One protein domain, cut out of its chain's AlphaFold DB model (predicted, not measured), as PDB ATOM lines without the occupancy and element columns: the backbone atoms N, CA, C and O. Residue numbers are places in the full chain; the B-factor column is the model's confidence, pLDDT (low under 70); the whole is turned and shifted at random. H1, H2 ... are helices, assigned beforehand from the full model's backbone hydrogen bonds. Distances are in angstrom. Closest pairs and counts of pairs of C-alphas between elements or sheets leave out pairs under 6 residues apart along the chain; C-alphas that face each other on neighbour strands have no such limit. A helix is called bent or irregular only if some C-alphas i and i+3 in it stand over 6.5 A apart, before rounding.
ATOM      1  N   CYS A 108     116.859  88.050 145.078       97.44
ATOM      2  CA  CYS A 108     116.393  89.183 144.279       97.44
ATOM      3  C   CYS A 108     117.490  89.718 143.344       97.44
ATOM      4  O   CYS A 108     117.224  89.978 142.168       97.44
ATOM      5  N   LEU A 109     118.739  89.824 143.809       97.50
ATOM      6  CA  LEU A 109     119.873  90.252 142.982       97.50
ATOM      7  C   LEU A 109     120.182  89.241 141.867       97.50
ATOM      8  O   LEU A 109     120.350  89.627 140.711       97.50
ATOM      9  N   GLN A 110     120.166  87.938 142.159       97.88
ATOM     10  CA  GLN A 110     120.301  86.894 141.137       97.88
ATOM     11  C   GLN A 110     119.161  86.946 140.115       97.88
ATOM     12  O   GLN A 110     119.381  86.761 138.916       97.88
ATOM     13  N   ASN A 111     117.934  87.221 140.564       97.56
ATOM     14  CA  ASN A 111     116.812  87.432 139.661       97.56
ATOM     15  C   ASN A 111     117.056  88.630 138.734       97.56
ATOM     16  O   ASN A 111     116.870  88.522 137.521       97.56
ATOM     17  N   ARG A 112     117.557  89.742 139.276       96.75
ATOM     18  CA  ARG A 112     117.932  90.918 138.488       96.75
ATOM     19  C   ARG A 112     119.020  90.607 137.459       96.75
ATOM     20  O   ARG A 112     118.869  90.998 136.304       96.75
ATOM     21  N   VAL A 113     120.052  89.842 137.824       97.81
ATOM     22  CA  VAL A 113     121.079  89.358 136.881       97.81
ATOM     23  C   VAL A 113     120.434  88.613 135.709       97.81
ATOM     24  O   VAL A 113     120.697  88.948 134.550       97.81
ATOM     25  N   ARG A 114     119.535  87.657 135.982       97.94
ATOM     26  CA  ARG A 114     118.826  86.902 134.931       97.94
ATOM     27  C   ARG A 114     117.979  87.808 134.037       97.94
ATOM     28  O   ARG A 114     117.990  87.648 132.814       97.94
ATOM     29  N   LEU A 115     117.269  88.772 134.626       96.62
ATOM     30  CA  LEU A 115     116.452  89.737 133.886       96.62
ATOM     31  C   LEU A 115     117.301  90.624 132.976       96.62
ATOM     32  O   LEU A 115     116.950  90.793 131.810       96.62
ATOM     33  N   LEU A 116     118.427  91.139 133.469       97.00
ATOM     34  CA  LEU A 116     119.343  91.972 132.688       97.00
ATOM     35  C   LEU A 116     119.978  91.180 131.541       97.00
ATOM     36  O   LEU A 116     119.985  91.647 130.406       97.00
ATOM     37  N   GLN A 117     120.434  89.951 131.792       97.31
ATOM     38  CA  GLN A 117     120.961  89.070 130.744       97.31
ATOM     39  C   GLN A 117     119.909  88.747 129.673       97.31
ATOM     40  O   GLN A 117     120.208  88.757 128.479       97.31
ATOM     41  N   SER A 118     118.665  88.482 130.083       95.94
ATOM     42  CA  SER A 118     117.544  88.301 129.156       95.94
ATOM     43  C   SER A 118     117.252  89.577 128.362       95.94
ATOM     44  O   SER A 118     117.061  89.526 127.147       95.94
ATOM     45  N   GLY A 119     117.303  90.734 129.025       94.50
ATOM     46  CA  GLY A 119     117.204  92.051 128.402       94.50
ATOM     47  C   GLY A 119     118.257  92.258 127.318       94.50
ATOM     48  O   GLY A 119     117.900  92.599 126.196       94.50
ATOM     49  N   LEU A 120     119.527  91.965 127.608       95.00
ATOM     50  CA  LEU A 120     120.625  92.069 126.642       95.00
ATOM     51  C   LEU A 120     120.410  91.184 125.414       95.00
ATOM     52  O   LEU A 120     120.596  91.649 124.294       95.00
ATOM     53  N   ARG A 121     119.955  89.937 125.595       93.69
ATOM     54  CA  ARG A 121     119.633  89.056 124.457       93.69
ATOM     55  C   ARG A 121     118.543  89.650 123.566       93.69
ATOM     56  O   ARG A 121     118.640  89.570 122.347       93.69
ATOM     57  N   ARG A 122     117.527  90.283 124.159       91.06
ATOM     58  CA  ARG A 122     116.451  90.955 123.413       91.06
ATOM     59  C   ARG A 122     116.910  92.235 122.709       91.06
ATOM     60  O   ARG A 122     116.297  92.611 121.717       91.06
ATOM     61  N   LEU A 123     117.958  92.882 123.212       92.31
ATOM     62  CA  LEU A 123     118.561  94.089 122.634       92.31
ATOM     63  C   LEU A 123     119.667  93.776 121.607       92.31
ATOM     64  O   LEU A 123     120.261  94.685 121.046       92.31
ATOM     65  N   ALA A 124     119.955  92.501 121.324       89.00
ATOM     66  CA  ALA A 124     121.026  92.128 120.396       89.00
ATOM     67  C   ALA A 124     120.720  92.468 118.921       89.00
ATOM     68  O   ALA A 124     121.634  92.524 118.099       89.00
ATOM     69  N   GLY A 125     119.446  92.668 118.563       87.25
ATOM     70  CA  GLY A 125     119.009  92.908 117.187       87.25
ATOM     71  C   GLY A 125     118.275  94.234 117.013       87.25
ATOM     72  O   GLY A 125     117.443  94.605 117.833       87.25
ATOM     73  N   PHE A 126     118.509  94.917 115.891       90.94
ATOM     74  CA  PHE A 126     117.918  96.232 115.593       90.94
ATOM     75  C   PHE A 126     116.674  96.177 114.698       90.94
ATOM     76  O   PHE A 126     116.174  97.222 114.296       90.94
ATOM     77  N   GLU A 127     116.154  94.994 114.368       91.06
ATOM     78  CA  GLU A 127     115.065  94.862 113.391       91.06
ATOM     79  C   GLU A 127     113.820  95.668 113.785       91.06
ATOM     80  O   GLU A 127     113.294  96.442 112.984       91.06
ATOM     81  N   GLN A 128     113.380  95.551 115.039       91.75
ATOM     82  CA  GLN A 128     112.224  96.306 115.518       91.75
ATOM     83  C   GLN A 128     112.508  97.814 115.585       91.75
ATOM     84  O   GLN A 128     111.647  98.616 115.225       91.75
ATOM     85  N   THR A 129     113.721  98.206 115.986       94.38
ATOM     86  CA  THR A 129     114.168  99.607 115.952       94.38
ATOM     87  C   THR A 129     114.101 100.167 114.543       94.38
ATOM     88  O   THR A 129     113.572 101.257 114.359       94.38
ATOM     89  N   ALA A 130     114.569  99.415 113.548       93.94
ATOM     90  CA  ALA A 130     114.554  99.857 112.168       93.94
ATOM     91  C   ALA A 130     113.127 100.042 111.651       93.94
ATOM     92  O   ALA A 130     112.808 101.097 111.109       93.94
ATOM     93  N   ARG A 131     112.240  99.072 111.908       92.88
ATOM     94  CA  ARG A 131     110.820  99.166 111.531       92.88
ATOM     95  C   ARG A 131     110.111 100.366 112.155       92.88
ATOM     96  O   ARG A 131     109.245 100.936 111.501       92.88
ATOM     97  N   LEU A 132     110.421 100.719 113.403       94.12
ATOM     98  CA  LEU A 132     109.842 101.894 114.060       94.12
ATOM     99  C   LEU A 132     110.442 103.192 113.519       94.12
ATOM    100  O   LEU A 132     109.699 104.115 113.198       94.12
ATOM    101  N   ALA A 133     111.765 103.244 113.365       94.00
ATOM    102  CA  ALA A 133     112.469 104.443 112.933       94.00
ATOM    103  C   ALA A 133     112.047 104.894 111.530       94.00
ATOM    104  O   ALA A 133     111.762 106.070 111.336       94.00
ATOM    105  N   VAL A 134     111.916 103.974 110.567       93.19
ATOM    106  CA  VAL A 134     111.541 104.350 109.191       93.19
ATOM    107  C   VAL A 134     110.088 104.818 109.050       93.19
ATOM    108  O   VAL A 134     109.744 105.468 108.064       93.19
ATOM    109  N   ARG A 135     109.212 104.516 110.019       91.50
ATOM    110  CA  ARG A 135     107.836 105.043 110.018       91.50
ATOM    111  C   ARG A 135     107.794 106.537 110.318       91.50
ATOM    112  O   ARG A 135     106.805 107.160 109.952       91.50
ATOM    113  N   LEU A 136     108.831 107.081 110.964       86.94
ATOM    114  CA  LEU A 136     108.899 108.479 111.405       86.94
ATOM    115  C   LEU A 136     107.686 108.892 112.258       86.94
ATOM    116  O   LEU A 136     107.235 110.024 112.183       86.94
ATOM    117  N   ASP A 137     107.118 107.951 113.022       86.00
ATOM    118  CA  ASP A 137     105.888 108.145 113.814       86.00
ATOM    119  C   ASP A 137     104.697 108.708 113.005       86.00
ATOM    120  O   ASP A 137     103.846 109.410 113.537       86.00
ATOM    121  N   GLY A 138     104.635 108.405 111.701       80.06
ATOM    122  CA  GLY A 138     103.579 108.896 110.808       80.06
ATOM    123  C   GLY A 138     103.863 110.256 110.166       80.06
ATOM    124  O   GLY A 138     103.054 110.705 109.363       80.06
ATOM    125  N   LEU A 139     105.008 110.880 110.457       85.38
ATOM    126  CA  LEU A 139     105.427 112.129 109.822       85.38
ATOM    127  C   LEU A 139     105.828 111.908 108.355       85.38
ATOM    128  O   LEU A 139     106.480 110.912 108.009       85.38
ATOM    129  N   THR A 140     105.481 112.877 107.508       84.31
ATOM    130  CA  THR A 140     105.908 112.947 106.106       84.31
ATOM    131  C   THR A 140     107.167 113.813 106.011       84.31
ATOM    132  O   THR A 140     107.161 114.954 106.483       84.31
ATOM    133  N   PRO A 141     108.283 113.311 105.450       79.31
ATOM    134  CA  PRO A 141     109.454 114.151 105.230       79.31
ATOM    135  C   PRO A 141     109.126 115.263 104.226       79.31
ATOM    136  O   PRO A 141     108.473 115.005 103.226       79.31
ATOM    137  N   GLY A 142     109.574 116.489 104.502       76.12
ATOM    138  CA  GLY A 142     109.217 117.685 103.725       76.12
ATOM    139  C   GLY A 142     108.309 118.647 104.495       76.12
ATOM    140  O   GLY A 142     108.528 119.852 104.432       76.12
ATOM    141  N   ASP A 143     107.401 118.118 105.322       85.50
ATOM    142  CA  ASP A 143     106.508 118.928 106.170       85.50
ATOM    143  C   ASP A 143     107.169 119.354 107.489       85.50
ATOM    144  O   ASP A 143     106.733 120.292 108.157       85.50
ATOM    145  N   VAL A 144     108.232 118.650 107.887       86.19
ATOM    146  CA  VAL A 144     108.953 118.879 109.142       86.19
ATOM    147  C   VAL A 144     110.468 118.850 108.937       86.19
ATOM    148  O   VAL A 144     110.968 118.126 108.068       86.19
ATOM    149  N   PRO A 145     111.237 119.571 109.776       90.25
ATOM    150  CA  PRO A 145     112.688 119.463 109.788       90.25
ATOM    151  C   PRO A 145     113.160 118.024 110.039       90.25
ATOM    152  O   PRO A 145     112.605 117.300 110.869       90.25
ATOM    153  N   VAL A 146     114.263 117.634 109.397       89.12
ATOM    154  CA  VAL A 146     114.875 116.300 109.560       89.12
ATOM    155  C   VAL A 146     115.230 115.999 111.024       89.12
ATOM    156  O   VAL A 146     115.124 114.856 111.470       89.12
ATOM    157  N   SER A 147     115.637 117.014 111.794       89.19
ATOM    158  CA  SER A 147     115.888 116.883 113.235       89.19
ATOM    159  C   SER A 147     114.639 116.436 113.993       89.19
ATOM    160  O   SER A 147     114.727 115.509 114.795       89.19
ATOM    161  N   HIS A 148     113.484 117.018 113.673       92.56
ATOM    162  CA  HIS A 148     112.209 116.697 114.302       92.56
ATOM    163  C   HIS A 148     111.758 115.269 113.970       92.56
ATOM    164  O   HIS A 148     111.392 114.504 114.860       92.56
ATOM    165  N   ALA A 149     111.878 114.855 112.704       90.88
ATOM    166  CA  ALA A 149     111.583 113.482 112.295       90.88
ATOM    167  C   ALA A 149     112.491 112.456 113.008       90.88
ATOM    168  O   ALA A 149     112.042 111.385 113.426       90.88
ATOM    169  N   ALA A 150     113.769 112.796 113.205       91.31
ATOM    170  CA  ALA A 150     114.710 111.951 113.931       91.31
ATOM    171  C   ALA A 150     114.423 111.888 115.442       91.31
ATOM    172  O   ALA A 150     114.566 110.825 116.046       91.31
ATOM    173  N   GLU A 151     113.996 112.992 116.055       93.69
ATOM    174  CA  GLU A 151     113.549 113.034 117.451       93.69
ATOM    175  C   GLU A 151     112.277 112.212 117.668       93.69
ATOM    176  O   GLU A 151     112.231 111.412 118.603       93.69
ATOM    177  N   ALA A 152     111.295 112.315 116.767       93.56
ATOM    178  CA  ALA A 152     110.076 111.509 116.802       93.56
ATOM    179  C   ALA A 152     110.387 110.004 116.709       93.56
ATOM    180  O   ALA A 152     109.886 109.203 117.503       93.56
ATOM    181  N   ALA A 153     111.297 109.611 115.812       94.19
ATOM    182  CA  ALA A 153     111.771 108.232 115.716       94.19
ATOM    183  C   ALA A 153     112.472 107.760 117.004       94.19
ATOM    184  O   ALA A 153     112.200 106.657 117.492       94.19
ATOM    185  N   CYS A 154     113.345 108.587 117.591       94.69
ATOM    186  CA  CYS A 154     113.964 108.288 118.883       94.69
ATOM    187  C   CYS A 154     112.912 108.152 119.992       94.69
ATOM    188  O   CYS A 154     113.005 107.219 120.783       94.69
ATOM    189  N   ALA A 155     111.899 109.017 120.042       94.06
ATOM    190  CA  ALA A 155     110.824 108.948 121.030       94.06
ATOM    191  C   ALA A 155     110.004 107.656 120.889       94.06
ATOM    192  O   ALA A 155     109.765 106.966 121.883       94.06
ATOM    193  N   ALA A 156     109.641 107.267 119.662       94.06
ATOM    194  CA  ALA A 156     108.939 106.014 119.392       94.06
ATOM    195  C   ALA A 156     109.744 104.784 119.846       94.06
ATOM    196  O   ALA A 156     109.199 103.872 120.474       94.06
ATOM    197  N   VAL A 157     111.055 104.773 119.590       95.00
ATOM    198  CA  VAL A 157     111.948 103.697 120.044       95.00
ATOM    199  C   VAL A 157     112.137 103.735 121.564       95.00
ATOM    200  O   VAL A 157     112.069 102.684 122.199       95.00
ATOM    201  N   SER A 158     112.277 104.910 122.178       93.88
ATOM    202  CA  SER A 158     112.342 105.066 123.638       93.88
ATOM    203  C   SER A 158     111.104 104.507 124.338       93.88
ATOM    204  O   SER A 158     111.245 103.832 125.352       93.88
ATOM    205  N   ARG A 159     109.896 104.702 123.784       92.44
ATOM    206  CA  ARG A 159     108.653 104.120 124.334       92.44
ATOM    207  C   ARG A 159     108.673 102.586 124.344       92.44
ATOM    208  O   ARG A 159     108.112 101.962 125.243       92.44
ATOM    209  N   MET A 160     109.331 101.967 123.364       92.75
ATOM    210  CA  MET A 160     109.515 100.513 123.303       92.75
ATOM    211  C   MET A 160     110.582 100.021 124.299       92.75
ATOM    212  O   MET A 160     110.447  98.936 124.875       92.75
ATOM    213  N   LEU A 161     111.649 100.797 124.507       93.56
ATOM    214  CA  LEU A 161     112.734 100.463 125.425       93.56
ATOM    215  C   LEU A 161     112.286 100.672 126.880       93.56
ATOM    216  O   LEU A 161     112.227 101.783 127.389       93.56
ATOM    217  N   ARG A 162     112.003  99.577 127.592       87.12
ATOM    218  CA  ARG A 162     111.550  99.646 128.996       87.12
ATOM    219  C   ARG A 162     112.671  99.952 129.996       87.12
ATOM    220  O   ARG A 162     112.397 100.478 131.069       87.12
ATOM    221  N   TRP A 163     113.916  99.604 129.671       92.31
ATOM    222  CA  TRP A 163     115.050  99.678 130.599       92.31
ATOM    223  C   TRP A 163     115.499 101.095 130.982       92.31
ATOM    224  O   TRP A 163     115.750 101.289 132.166       92.31
ATOM    225  N   PRO A 164     115.564 102.098 130.083       91.62
ATOM    226  CA  PRO A 164     116.036 103.436 130.447       91.62
ATOM    227  C   PRO A 164     115.285 104.045 131.637       91.62
ATOM    228  O   PRO A 164     115.912 104.439 132.615       91.62
ATOM    229  N   ARG A 165     113.944 104.014 131.620       89.00
ATOM    230  CA  ARG A 165     113.116 104.491 132.744       89.00
ATOM    231  C   ARG A 165     113.404 103.724 134.039       89.00
ATOM    232  O   ARG A 165     113.507 104.323 135.099       89.00
ATOM    233  N   ARG A 166     113.575 102.404 133.936       89.94
ATOM    234  CA  ARG A 166     113.863 101.507 135.068       89.94
ATOM    235  C   ARG A 166     115.238 101.732 135.686       89.94
ATOM    236  O   ARG A 166     115.404 101.515 136.878       89.94
ATOM    237  N   LEU A 167     116.226 102.106 134.881       93.00
ATOM    238  CA  LEU A 167     117.575 102.401 135.359       93.00
ATOM    239  C   LEU A 167     117.658 103.812 135.947       93.00
ATOM    240  O   LEU A 167     118.323 103.994 136.959       93.00
ATOM    241  N   ALA A 168     116.920 104.777 135.386       91.50
ATOM    242  CA  ALA A 168     116.835 106.138 135.918       91.50
ATOM    243  C   ALA A 168     116.257 106.196 137.347       91.50
ATOM    244  O   ALA A 168     116.614 107.073 138.127       91.50
ATOM    245  N   GLU A 169     115.411 105.235 137.732       90.44
ATOM    246  CA  GLU A 169     114.906 105.101 139.110       90.44
ATOM    247  C   GLU A 169     116.027 104.880 140.141       90.44
ATOM    248  O   GLU A 169     115.863 105.242 141.309       90.44
ATOM    249  N   LEU A 170     117.171 104.338 139.711       91.38
ATOM    250  CA  LEU A 170     118.342 104.053 140.546       91.38
ATOM    251  C   LEU A 170     119.411 105.148 140.479       91.38
ATOM    252  O   LEU A 170     120.457 105.015 141.111       91.38
ATOM    253  N   ASP A 171     119.175 106.206 139.704       86.06
ATOM    254  CA  ASP A 171     120.174 107.245 139.493       86.06
ATOM    255  C   ASP A 171     120.482 108.003 140.792       86.06
ATOM    256  O   ASP A 171     119.583 108.305 141.589       86.06
ATOM    257  N   GLY A 172     121.770 108.279 141.000       81.69
ATOM    258  CA  GLY A 172     122.298 108.916 142.207       81.69
ATOM    259  C   GLY A 172     122.313 108.046 143.470       81.69
ATOM    260  O   GLY A 172     122.560 108.586 144.544       81.69
ATOM    261  N   PHE A 173     122.042 106.737 143.377       88.69
ATOM    262  CA  PHE A 173     122.123 105.825 144.523       88.69
ATOM    263  C   PHE A 173     123.367 104.938 144.478       88.69
ATOM    264  O   PHE A 173     123.536 104.102 143.582       88.69
ATOM    265  N   GLU A 174     124.219 105.108 145.485       87.12
ATOM    266  CA  GLU A 174     125.387 104.267 145.712       87.12
ATOM    267  C   GLU A 174     124.960 102.954 146.369       87.12
ATOM    268  O   GLU A 174     124.293 102.926 147.400       87.12
ATOM    269  N   ARG A 175     125.303 101.838 145.722       90.06
ATOM    270  CA  ARG A 175     124.885 100.500 146.138       90.06
ATOM    271  C   ARG A 175     126.059  99.786 146.779       90.06
ATOM    272  O   ARG A 175     126.951  99.324 146.074       90.06
ATOM    273  N   GLY A 176     126.023  99.689 148.102       88.06
ATOM    274  CA  GLY A 176     127.044  99.032 148.913       88.06
ATOM    275  C   GLY A 176     126.470  97.961 149.838       88.06
ATOM    276  O   GLY A 176     125.258  97.860 150.043       88.06
ATOM    277  N   SER A 177     127.364  97.132 150.366       87.88
ATOM    278  CA  SER A 177     127.113  96.194 151.460       87.88
ATOM    279  C   SER A 177     128.452  95.833 152.093       87.88
ATOM    280  O   SER A 177     129.426  95.692 151.362       87.88
ATOM    281  N   ASP A 178     128.504  95.605 153.402       88.12
ATOM    282  CA  ASP A 178     129.721  95.114 154.071       88.12
ATOM    283  C   ASP A 178     129.933  93.604 153.902       88.12
ATOM    284  O   ASP A 178     130.977  93.063 154.260       88.12
ATOM    285  N   LEU A 179     128.952  92.896 153.329       91.56
ATOM    286  CA  LEU A 179     129.039  91.461 153.083       91.56
ATOM    287  C   LEU A 179     129.731  91.202 151.731       91.56
ATOM    288  O   LEU A 179     129.157  91.535 150.688       91.56
ATOM    289  N   PRO A 180     130.907  90.537 151.694       91.69
ATOM    290  CA  PRO A 180     131.696  90.393 150.465       91.69
ATOM    291  C   PRO A 180     130.940  89.738 149.301       91.69
ATOM    292  O   PRO A 180     131.081  90.130 148.143       91.69
ATOM    293  N   TYR A 181     130.087  88.752 149.590       91.06
ATOM    294  CA  TYR A 181     129.311  88.080 148.548       91.06
ATOM    295  C   TYR A 181     128.241  89.002 147.928       91.06
ATOM    296  O   TYR A 181     127.969  88.901 146.730       91.06
ATOM    297  N   LEU A 182     127.648  89.918 148.711       94.12
ATOM    298  CA  LEU A 182     126.705  90.915 148.200       94.12
ATOM    299  C   LEU A 182     127.429  91.970 147.375       94.12
ATOM    300  O   LEU A 182     126.921  92.339 146.319       94.12
ATOM    301  N   GLN A 183     128.620  92.403 147.797       95.31
ATOM    302  CA  GLN A 183     129.446  93.339 147.027       95.31
ATOM    303  C   GLN A 183     129.702  92.820 145.607       95.31
ATOM    304  O   GLN A 183     129.473  93.538 144.633       95.31
ATOM    305  N   LEU A 184     130.101  91.549 145.473       95.12
ATOM    306  CA  LEU A 184     130.335  90.923 144.168       95.12
ATOM    307  C   LEU A 184     129.063  90.863 143.310       95.12
ATOM    308  O   LEU A 184     129.109  91.178 142.117       95.12
ATOM    309  N   LEU A 185     127.917  90.494 143.896       96.00
ATOM    310  CA  LEU A 185     126.644  90.463 143.169       96.00
ATOM    311  C   LEU A 185     126.189  91.862 142.735       96.00
ATOM    312  O   LEU A 185     125.722  92.030 141.608       96.00
ATOM    313  N   LEU A 186     126.326  92.863 143.604       96.56
ATOM    314  CA  LEU A 186     125.984  94.253 143.302       96.56
ATOM    315  C   LEU A 186     126.863  94.793 142.172       96.56
ATOM    316  O   LEU A 186     126.335  95.346 141.206       96.56
ATOM    317  N   ALA A 187     128.172  94.533 142.216       95.88
ATOM    318  CA  ALA A 187     129.093  94.887 141.140       95.88
ATOM    319  C   ALA A 187     128.708  94.215 139.809       95.88
ATOM    320  O   ALA A 187     128.683  94.865 138.760       95.88
ATOM    321  N   GLN A 188     128.334  92.930 139.836       97.00
ATOM    322  CA  GLN A 188     127.849  92.217 138.650       97.00
ATOM    323  C   GLN A 188     126.568  92.850 138.084       97.00
ATOM    324  O   GLN A 188     126.460  93.045 136.869       97.00
ATOM    325  N   VAL A 189     125.602  93.173 138.948       97.62
ATOM    326  CA  VAL A 189     124.354  93.845 138.568       97.62
ATOM    327  C   VAL A 189     124.651  95.198 137.930       97.62
ATOM    328  O   VAL A 189     124.188  95.442 136.819       97.62
ATOM    329  N   MET A 190     125.471  96.039 138.562       96.00
ATOM    330  CA  MET A 190     125.859  97.353 138.036       96.00
ATOM    331  C   MET A 190     126.539  97.242 136.665       96.00
ATOM    332  O   MET A 190     126.200  97.975 135.735       96.00
ATOM    333  N   GLY A 191     127.443  96.272 136.494       96.06
ATOM    334  CA  GLY A 191     128.087  96.012 135.207       96.06
ATOM    335  C   GLY A 191     127.103  95.581 134.113       96.06
ATOM    336  O   GLY A 191     127.247  95.970 132.951       96.06
ATOM    337  N   LEU A 192     126.079  94.795 134.454       97.19
ATOM    338  CA  LEU A 192     125.026  94.400 133.515       97.19
ATOM    339  C   LEU A 192     124.063  95.548 133.193       97.19
ATOM    340  O   LEU A 192     123.659  95.688 132.041       97.19
ATOM    341  N   GLU A 193     123.721  96.386 134.167       96.50
ATOM    342  CA  GLU A 193     122.914  97.591 133.955       96.50
ATOM    343  C   GLU A 193     123.597  98.569 133.008       96.50
ATOM    344  O   GLU A 193     122.959  99.044 132.072       96.50
ATOM    345  N   ALA A 194     124.900  98.807 133.186       94.88
ATOM    346  CA  ALA A 194     125.682  99.648 132.286       94.88
ATOM    347  C   ALA A 194     125.665  99.104 130.847       94.88
ATOM    348  O   ALA A 194     125.461  99.855 129.892       94.88
ATOM    349  N   LYS A 195     125.794  97.779 130.676       96.25
ATOM    350  CA  LYS A 195     125.676  97.129 129.360       96.25
ATOM    351  C   LYS A 195     124.283  97.303 128.755       96.25
ATOM    352  O   LYS A 195     124.173  97.573 127.563       96.25
ATOM    353  N   VAL A 196     123.224  97.161 129.555       96.81
ATOM    354  CA  VAL A 196     121.840  97.366 129.099       96.81
ATOM    355  C   VAL A 196     121.604  98.826 128.710       96.81
ATOM    356  O   VAL A 196     121.023  99.075 127.656       96.81
ATOM    357  N   ALA A 197     122.084  99.781 129.509       94.75
ATOM    358  CA  ALA A 197     121.997 101.207 129.210       94.75
ATOM    359  C   ALA A 197     122.711 101.546 127.892       94.75
ATOM    360  O   ALA A 197     122.114 102.189 127.029       94.75
ATOM    361  N   SER A 198     123.935 101.038 127.697       93.56
ATOM    362  CA  SER A 198     124.674 101.176 126.434       93.56
ATOM    363  C   SER A 198     123.883 100.605 125.261       93.56
ATOM    364  O   SER A 198     123.645 101.309 124.283       93.56
ATOM    365  N   ALA A 199     123.396  99.367 125.373       93.81
ATOM    366  CA  ALA A 199     122.617  98.736 124.311       93.81
ATOM    367  C   ALA A 199     121.365  99.561 123.963       93.81
ATOM    368  O   ALA A 199     121.096  99.821 122.792       93.81
ATOM    369  N   CYS A 200     120.625 100.053 124.962       95.88
ATOM    370  CA  CYS A 200     119.496 100.957 124.735       95.88
ATOM    371  C   CYS A 200     119.907 102.242 124.003       95.88
ATOM    372  O   CYS A 200     119.217 102.645 123.068       95.88
ATOM    373  N   GLN A 201     121.030 102.858 124.372       93.81
ATOM    374  CA  GLN A 201     121.524 104.055 123.695       93.81
ATOM    375  C   GLN A 201     121.859 103.788 122.224       93.81
ATOM    376  O   GLN A 201     121.574 104.610 121.354       93.81
ATOM    377  N   GLU A 202     122.400 102.616 121.913       91.06
ATOM    378  CA  GLU A 202     122.701 102.219 120.537       91.06
ATOM    379  C   GLU A 202     121.439 102.093 119.688       91.06
ATOM    380  O   GLU A 202     121.436 102.512 118.531       91.06
ATOM    381  N   HIS A 203     120.345 101.584 120.258       94.25
ATOM    382  CA  HIS A 203     119.050 101.576 119.579       94.25
ATOM    383  C   HIS A 203     118.564 102.994 119.264       94.25
ATOM    384  O   HIS A 203     118.018 103.217 118.185       94.25
ATOM    385  N   LEU A 204     118.786 103.960 120.158       94.44
ATOM    386  CA  LEU A 204     118.411 105.356 119.921       94.44
ATOM    387  C   LEU A 204     119.282 106.016 118.848       94.44
ATOM    388  O   LEU A 204     118.757 106.720 117.984       94.44
ATOM    389  N   VAL A 205     120.590 105.750 118.853       91.56
ATOM    390  CA  VAL A 205     121.507 106.206 117.796       91.56
ATOM    391  C   VAL A 205     121.102 105.612 116.448       91.56
ATOM    392  O   VAL A 205     120.974 106.346 115.469       91.56
ATOM    393  N   MET A 206     120.834 104.306 116.396       91.25
ATOM    394  CA  MET A 206     120.389 103.633 115.177       91.25
ATOM    395  C   MET A 206     119.060 104.205 114.670       91.25
ATOM    396  O   MET A 206     118.919 104.462 113.477       91.25
ATOM    397  N   ALA A 207     118.107 104.474 115.568       94.06
ATOM    398  CA  ALA A 207     116.837 105.101 115.211       94.06
ATOM    399  C   ALA A 207     117.041 106.470 114.548       94.06
ATOM    400  O   ALA A 207     116.467 106.736 113.493       94.06
ATOM    401  N   ARG A 208     117.915 107.305 115.120       93.62
ATOM    402  CA  ARG A 208     118.263 108.623 114.576       93.62
ATOM    403  C   ARG A 208     118.888 108.526 113.186       93.62
ATOM    404  O   ARG A 208     118.515 109.288 112.299       93.62
ATOM    405  N   VAL A 209     119.839 107.610 112.999       91.50
ATOM    406  CA  VAL A 209     120.527 107.408 111.712       91.50
ATOM    407  C   VAL A 209     119.543 106.952 110.637       91.50
ATOM    408  O   VAL A 209     119.523 107.522 109.550       91.50
ATOM    409  N   LEU A 210     118.691 105.973 110.948       92.88
ATOM    410  CA  LEU A 210     117.705 105.451 110.000       92.88
ATOM    411  C   LEU A 210     116.654 106.500 109.633       92.88
ATOM    412  O   LEU A 210     116.316 106.628 108.461       92.88
ATOM    413  N   ALA A 211     116.173 107.277 110.605       93.75
ATOM    414  CA  ALA A 211     115.219 108.350 110.345       93.75
ATOM    415  C   ALA A 211     115.796 109.410 109.395       93.75
ATOM    416  O   ALA A 211     115.158 109.763 108.405       93.75
ATOM    417  N   ARG A 212     117.037 109.852 109.640       92.62
ATOM    418  CA  ARG A 212     117.738 110.796 108.756       92.62
ATOM    419  C   ARG A 212     117.911 110.244 107.347       92.62
ATOM    420  O   ARG A 212     117.630 110.953 106.392       92.62
ATOM    421  N   ALA A 213     118.304 108.978 107.221       92.12
ATOM    422  CA  ALA A 213     118.470 108.347 105.918       92.12
ATOM    423  C   ALA A 213     117.159 108.266 105.120       92.12
ATOM    424  O   ALA A 213     117.176 108.470 103.911       92.12
ATOM    425  N   VAL A 214     116.021 108.009 105.780       93.69
ATOM    426  CA  VAL A 214     114.709 108.051 105.108       93.69
ATOM    427  C   VAL A 214     114.411 109.456 104.596       93.69
ATOM    428  O   VAL A 214     113.964 109.593 103.462       93.69
ATOM    429  N   CYS A 215     114.678 110.494 105.394       92.19
ATOM    430  CA  CYS A 215     114.489 111.876 104.958       92.19
ATOM    431  C   CYS A 215     115.408 112.252 103.785       92.19
ATOM    432  O   CYS A 215     114.933 112.864 102.835       92.19
ATOM    433  N   GLU A 216     116.688 111.868 103.831       91.19
ATOM    434  CA  GLU A 216     117.661 112.104 102.750       91.19
ATOM    435  C   GLU A 216     117.196 111.442 101.440       91.19
ATOM    436  O   GLU A 216     117.044 112.122 100.429       91.19
ATOM    437  N   ARG A 217     116.849 110.147 101.470       91.38
ATOM    438  CA  ARG A 217     116.361 109.420 100.281       91.38
ATOM    439  C   ARG A 217     115.028 109.954  99.759       91.38
ATOM    440  O   ARG A 217     114.806 109.987  98.553       91.38
ATOM    441  N   HIS A 218     114.133 110.378 100.651       92.19
ATOM    442  CA  HIS A 218     112.883 111.005 100.232       92.19
ATOM    443  C   HIS A 218     113.130 112.345  99.531       92.19
ATOM    444  O   HIS A 218     112.495 112.611  98.518       92.19
ATOM    445  N   ALA A 219     114.069 113.158 100.020       89.50
ATOM    446  CA  ALA A 219     114.423 114.424  99.382       89.50
ATOM    447  C   ALA A 219     115.032 114.232  97.978       89.50
ATOM    448  O   ALA A 219     114.839 115.079  97.112       89.50
ATOM    449  N   GLU A 220     115.736 113.121  97.741       87.56
ATOM    450  CA  GLU A 220     116.342 112.795  96.443       87.56
ATOM    451  C   GLU A 220     115.328 112.287  95.402       87.56
ATOM    452  O   GLU A 220     115.488 112.551  94.210       87.56
ATOM    453  N   HIS A 221     114.301 111.542  95.826       86.88
ATOM    454  CA  HIS A 221     113.448 110.771  94.907       86.88
ATOM    455  C   HIS A 221     111.942 111.049  95.018       86.88
ATOM    456  O   HIS A 221     111.178 110.589  94.172       86.88
ATOM    457  N   GLY A 222     111.483 111.755  96.053       87.00
ATOM    458  CA  GLY A 222     110.070 112.094  96.272       87.00
ATOM    459  C   GLY A 222     109.155 110.926  96.675       87.00
ATOM    460  O   GLY A 222     108.010 111.156  97.049       87.00
ATOM    461  N   ASP A 223     109.633 109.675  96.669       91.88
ATOM    462  CA  ASP A 223     108.853 108.493  97.068       91.88
ATOM    463  C   ASP A 223     109.240 108.012  98.477       91.88
ATOM    464  O   ASP A 223     110.278 107.386  98.708       91.88
ATOM    465  N   LEU A 224     108.365 108.286  99.450       91.19
ATOM    466  CA  LEU A 224     108.549 107.876 100.844       91.19
ATOM    467  C   LEU A 224     108.481 106.352 101.036       91.19
ATOM    468  O   LEU A 224     109.177 105.800 101.890       91.19
ATOM    469  N   ALA A 225     107.637 105.654 100.277       91.62
ATOM    470  CA  ALA A 225     107.496 104.208 100.400       91.62
ATOM    471  C   ALA A 225     108.747 103.495  99.873       91.62
ATOM    472  O   ALA A 225     109.231 102.556 100.517       91.62
ATOM    473  N   ALA A 226     109.304 103.963  98.753       92.19
ATOM    474  CA  ALA A 226     110.591 103.495  98.245       92.19
ATOM    475  C   ALA A 226     111.728 103.782  99.237       92.19
ATOM    476  O   ALA A 226     112.399 102.837  99.660       92.19
ATOM    477  N   ALA A 227     111.855 105.027  99.715       92.38
ATOM    478  CA  ALA A 227     112.880 105.423 100.685       92.38
ATOM    479  C   ALA A 227     112.870 104.538 101.947       92.38
ATOM    480  O   ALA A 227     113.908 104.049 102.396       92.38
ATOM    481  N   ARG A 228     111.683 104.252 102.501       93.62
ATOM    482  CA  ARG A 228     111.526 103.355 103.660       93.62
ATOM    483  C   ARG A 228     112.006 101.933 103.368       93.62
ATOM    484  O   ARG A 228     112.688 101.343 104.209       93.62
ATOM    485  N   ARG A 229     111.649 101.363 102.212       92.94
ATOM    486  CA  ARG A 229     112.049  99.995 101.831       92.94
ATOM    487  C   ARG A 229     113.555  99.882 101.627       92.94
ATOM    488  O   ARG A 229     114.151  98.930 102.126       92.94
ATOM    489  N   GLU A 230     114.159 100.850 100.949       91.69
ATOM    490  CA  GLU A 230     115.604 100.887 100.708       91.69
ATOM    491  C   GLU A 230     116.386 100.973 102.016       91.69
ATOM    492  O   GLU A 230     117.242 100.127 102.283       91.69
ATOM    493  N   VAL A 231     116.027 101.919 102.890       91.75
ATOM    494  CA  VAL A 231     116.684 102.077 104.195       91.75
ATOM    495  C   VAL A 231     116.514 100.824 105.059       91.75
ATOM    496  O   VAL A 231     117.463 100.385 105.712       91.75
ATOM    497  N   LEU A 232     115.340 100.179 105.040       92.38
ATOM    498  CA  LEU A 232     115.146  98.903 105.738       92.38
ATOM    499  C   LEU A 232     116.024  97.784 105.169       92.38
ATOM    500  O   LEU A 232     116.613  97.031 105.950       92.38
ATOM    501  N   ALA A 233     116.138  97.667 103.846       89.50
ATOM    502  CA  ALA A 233     116.978  96.661 103.201       89.50
ATOM    503  C   ALA A 233     118.472  96.878 103.511       89.50
ATOM    504  O   ALA A 233     119.213  95.922 103.762       89.50
ATOM    505  N   GLU A 234     118.915  98.136 103.557       85.81
ATOM    506  CA  GLU A 234     120.287  98.516 103.895       85.81
ATOM    507  C   GLU A 234     120.603  98.398 105.395       85.81
ATOM    508  O   GLU A 234     121.752  98.125 105.751       85.81
ATOM    509  N   SER A 235     119.601  98.494 106.276       82.94
ATOM    510  CA  SER A 235     119.788  98.482 107.736       82.94
ATOM    511  C   SER A 235     120.575  97.265 108.241       82.94
ATOM    512  O   SER A 235     121.420  97.384 109.129       82.94
ATOM    513  N   ARG A 236     120.390  96.090 107.620       75.44
ATOM    514  CA  ARG A 236     121.133  94.863 107.959       75.44
ATOM    515  C   ARG A 236     122.638  95.005 107.719       75.44
ATOM    516  O   ARG A 236     123.428  94.432 108.469       75.44
ATOM    517  N   ARG A 237     123.042  95.766 106.698       75.62
ATOM    518  CA  ARG A 237     124.455  96.046 106.393       75.62
ATOM    519  C   ARG A 237     125.049  97.006 107.422       75.62
ATOM    520  O   ARG A 237     126.148  96.758 107.906       75.62
ATOM    521  N   TRP A 238     124.298  98.025 107.834       71.81
ATOM    522  CA  TRP A 238     124.755  99.010 108.826       71.81
ATOM    523  C   TRP A 238     124.922  98.409 110.218       71.81
ATOM    524  O   TRP A 238     125.894  98.706 110.910       71.81
ATOM    525  N   VAL A 239     124.025  97.500 110.606       68.88
ATOM    526  CA  VAL A 239     124.152  96.744 111.857       68.88
ATOM    527  C   VAL A 239     125.443  95.919 111.856       68.88
ATOM    528  O   VAL A 239     126.220  96.019 112.804       68.88
ATOM    529  N   ARG A 240     125.735  95.191 110.768       67.25
ATOM    530  CA  ARG A 240     126.984  94.416 110.631       67.25
ATOM    531  C   ARG A 240     128.227  95.311 110.669       67.25
ATOM    532  O   ARG A 240     129.172  95.013 111.398       67.25
ATOM    533  N   ALA A 241     128.213  96.440 109.964       63.72
ATOM    534  CA  ALA A 241     129.315  97.399 109.993       63.72
ATOM    535  C   ALA A 241     129.553  97.968 111.406       63.72
ATOM    536  O   ALA A 241     130.689  98.017 111.874       63.72
ATOM    537  N   SER A 242     128.486  98.308 112.138       60.81
ATOM    538  CA  SER A 242     128.585  98.812 113.515       60.81
ATOM    539  C   SER A 242     129.186  97.785 114.486       60.81
ATOM    540  O   SER A 242     129.988  98.150 115.347       60.81
ATOM    541  N   THR A 243     128.876  96.493 114.310       58.75
ATOM    542  CA  THR A 243     129.482  95.412 115.103       58.75
ATOM    543  C   THR A 243     130.970  95.222 114.802       58.75
ATOM    544  O   THR A 243     131.745  95.003 115.730       58.75
ATOM    545  N   VAL A 244     131.398  95.379 113.543       54.69
ATOM    546  CA  VAL A 244     132.813  95.260 113.132       54.69
ATOM    547  C   VAL A 244     133.649  96.436 113.644       54.69
ATOM    548  O   VAL A 244     134.733  96.233 114.197       54.69
ATOM    549  N   ILE A 245     133.126  97.661 113.534       50.69
ATOM    550  CA  ILE A 245     133.780  98.876 114.045       50.69
ATOM    551  C   ILE A 245     133.962  98.782 115.566       50.69
ATOM    552  O   ILE A 245     135.007  99.157 116.093       50.69
ATOM    553  N   ARG A 246     132.983  98.215 116.282       51.09
ATOM    554  CA  ARG A 246     133.070  98.036 117.736       51.09
ATOM    555  C   ARG A 246     133.977  96.881 118.160       51.09
ATOM    556  O   ARG A 246     134.730  97.040 119.115       51.09
ATOM    557  N   GLY A 247     133.939  95.747 117.459       41.00
ATOM    558  CA  GLY A 247     134.829  94.610 117.723       41.00
ATOM    559  C   GLY A 247     136.308  94.957 117.527       41.00
ATOM    560  O   GLY A 247     137.160  94.450 118.247       41.00
TER     561      GLY A 247
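This is residues 108 to 247 of the 286 residues of an uncharacterized protein of Nonomuraea pusilla (UniProt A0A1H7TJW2). One very long helix, H5, runs nearly the whole length of a rod, and the shorter helices pack on it one after another: H1 and H4 on its first half, H2 and H3 farther on. Past residue 221, where H5 stops, the backbone turns back in a helical hairpin, H6a packing on the last part of H5, while H6b turns off and touches no helix. You will read 140 printed residues with six named helices, H1 to H6 in chain order, and no named strand; the class is all helix, the packing mostly crossed. The whole is loose, with a radius of gyration of the C-alphas of 18.3 A and spans of 63 by 28 by 21 A.

Find C-alpha 108 at (116.393, 89.183, 144.279); from there H1 runs to residue 122, 20.9 A. Next come H2, residues 127 to 133, 9.9 A; H3, residues 146 to 160, 21.6 A; and H4, residues 163 to 168, 8.6 A. H5 begins at C-alpha 180 at (131.696, 90.393, 150.465) and runs 61.9 A to residue 221. H6, residues 224 to 247, was assigned as one helix by its hydrogen bonds but is bent: C-alphas 233 and 236 are 6.6 A apart. Its arms are H6a, residues 224 to 233, 14.2 A, and H6b, residues 236 to 247, 16.8 A, ending at C-alpha 247 at (134.829, 94.610, 117.723).

Look first at H5, the hub, which touches five other helices. H1 touches its residues 185 to 199 alone, at a shallow tilt of 24 degrees, the same way; the closest C-alphas, of Val 113 and Val 189, are 5.8 A apart. H2 touches residues 203 to 211 alone at a steep tilt of 55 degrees, with the C-alphas of Ala 133 and Ala 207 closest at 5.0 A. H2 also touches H3, where the C-alphas of Ala 133 and Ala 153 are closest at 4.8 A. H3 touches residues 203 to 215 of H5 alone, opposite ways at a steep tilt of 38 degrees; the C-alphas of Ala 150 and Arg 208 are closest at 4.9 A. H4 touches residues 193 to 200 of H5 alone, with the C-alphas of Pro 164 and Ala 197 closest at 6.5 A. H5, with residues 210 to 221 alone, and H6a form a hairpin at 43 degrees; the C-alphas of Arg 217 and Ala 227 are closest at 5.3 A. H6b and H5 are near each other. H1 and H3 are apart. In H1, H2, H3, H4, H5, H6a and H6b every O i to N i+4 pair is within hydrogen-bond range.

The two C-alphas farthest apart, of Asp 178 and Gly 222, are 63.4 A apart. The printed part has no cut. The links H2 to H3 and H4 to H5 are long, and in the latter residues 169 to 174 stand free. Residues 239 to 247 have pLDDT under 70; the mean of the printed part is 89.4.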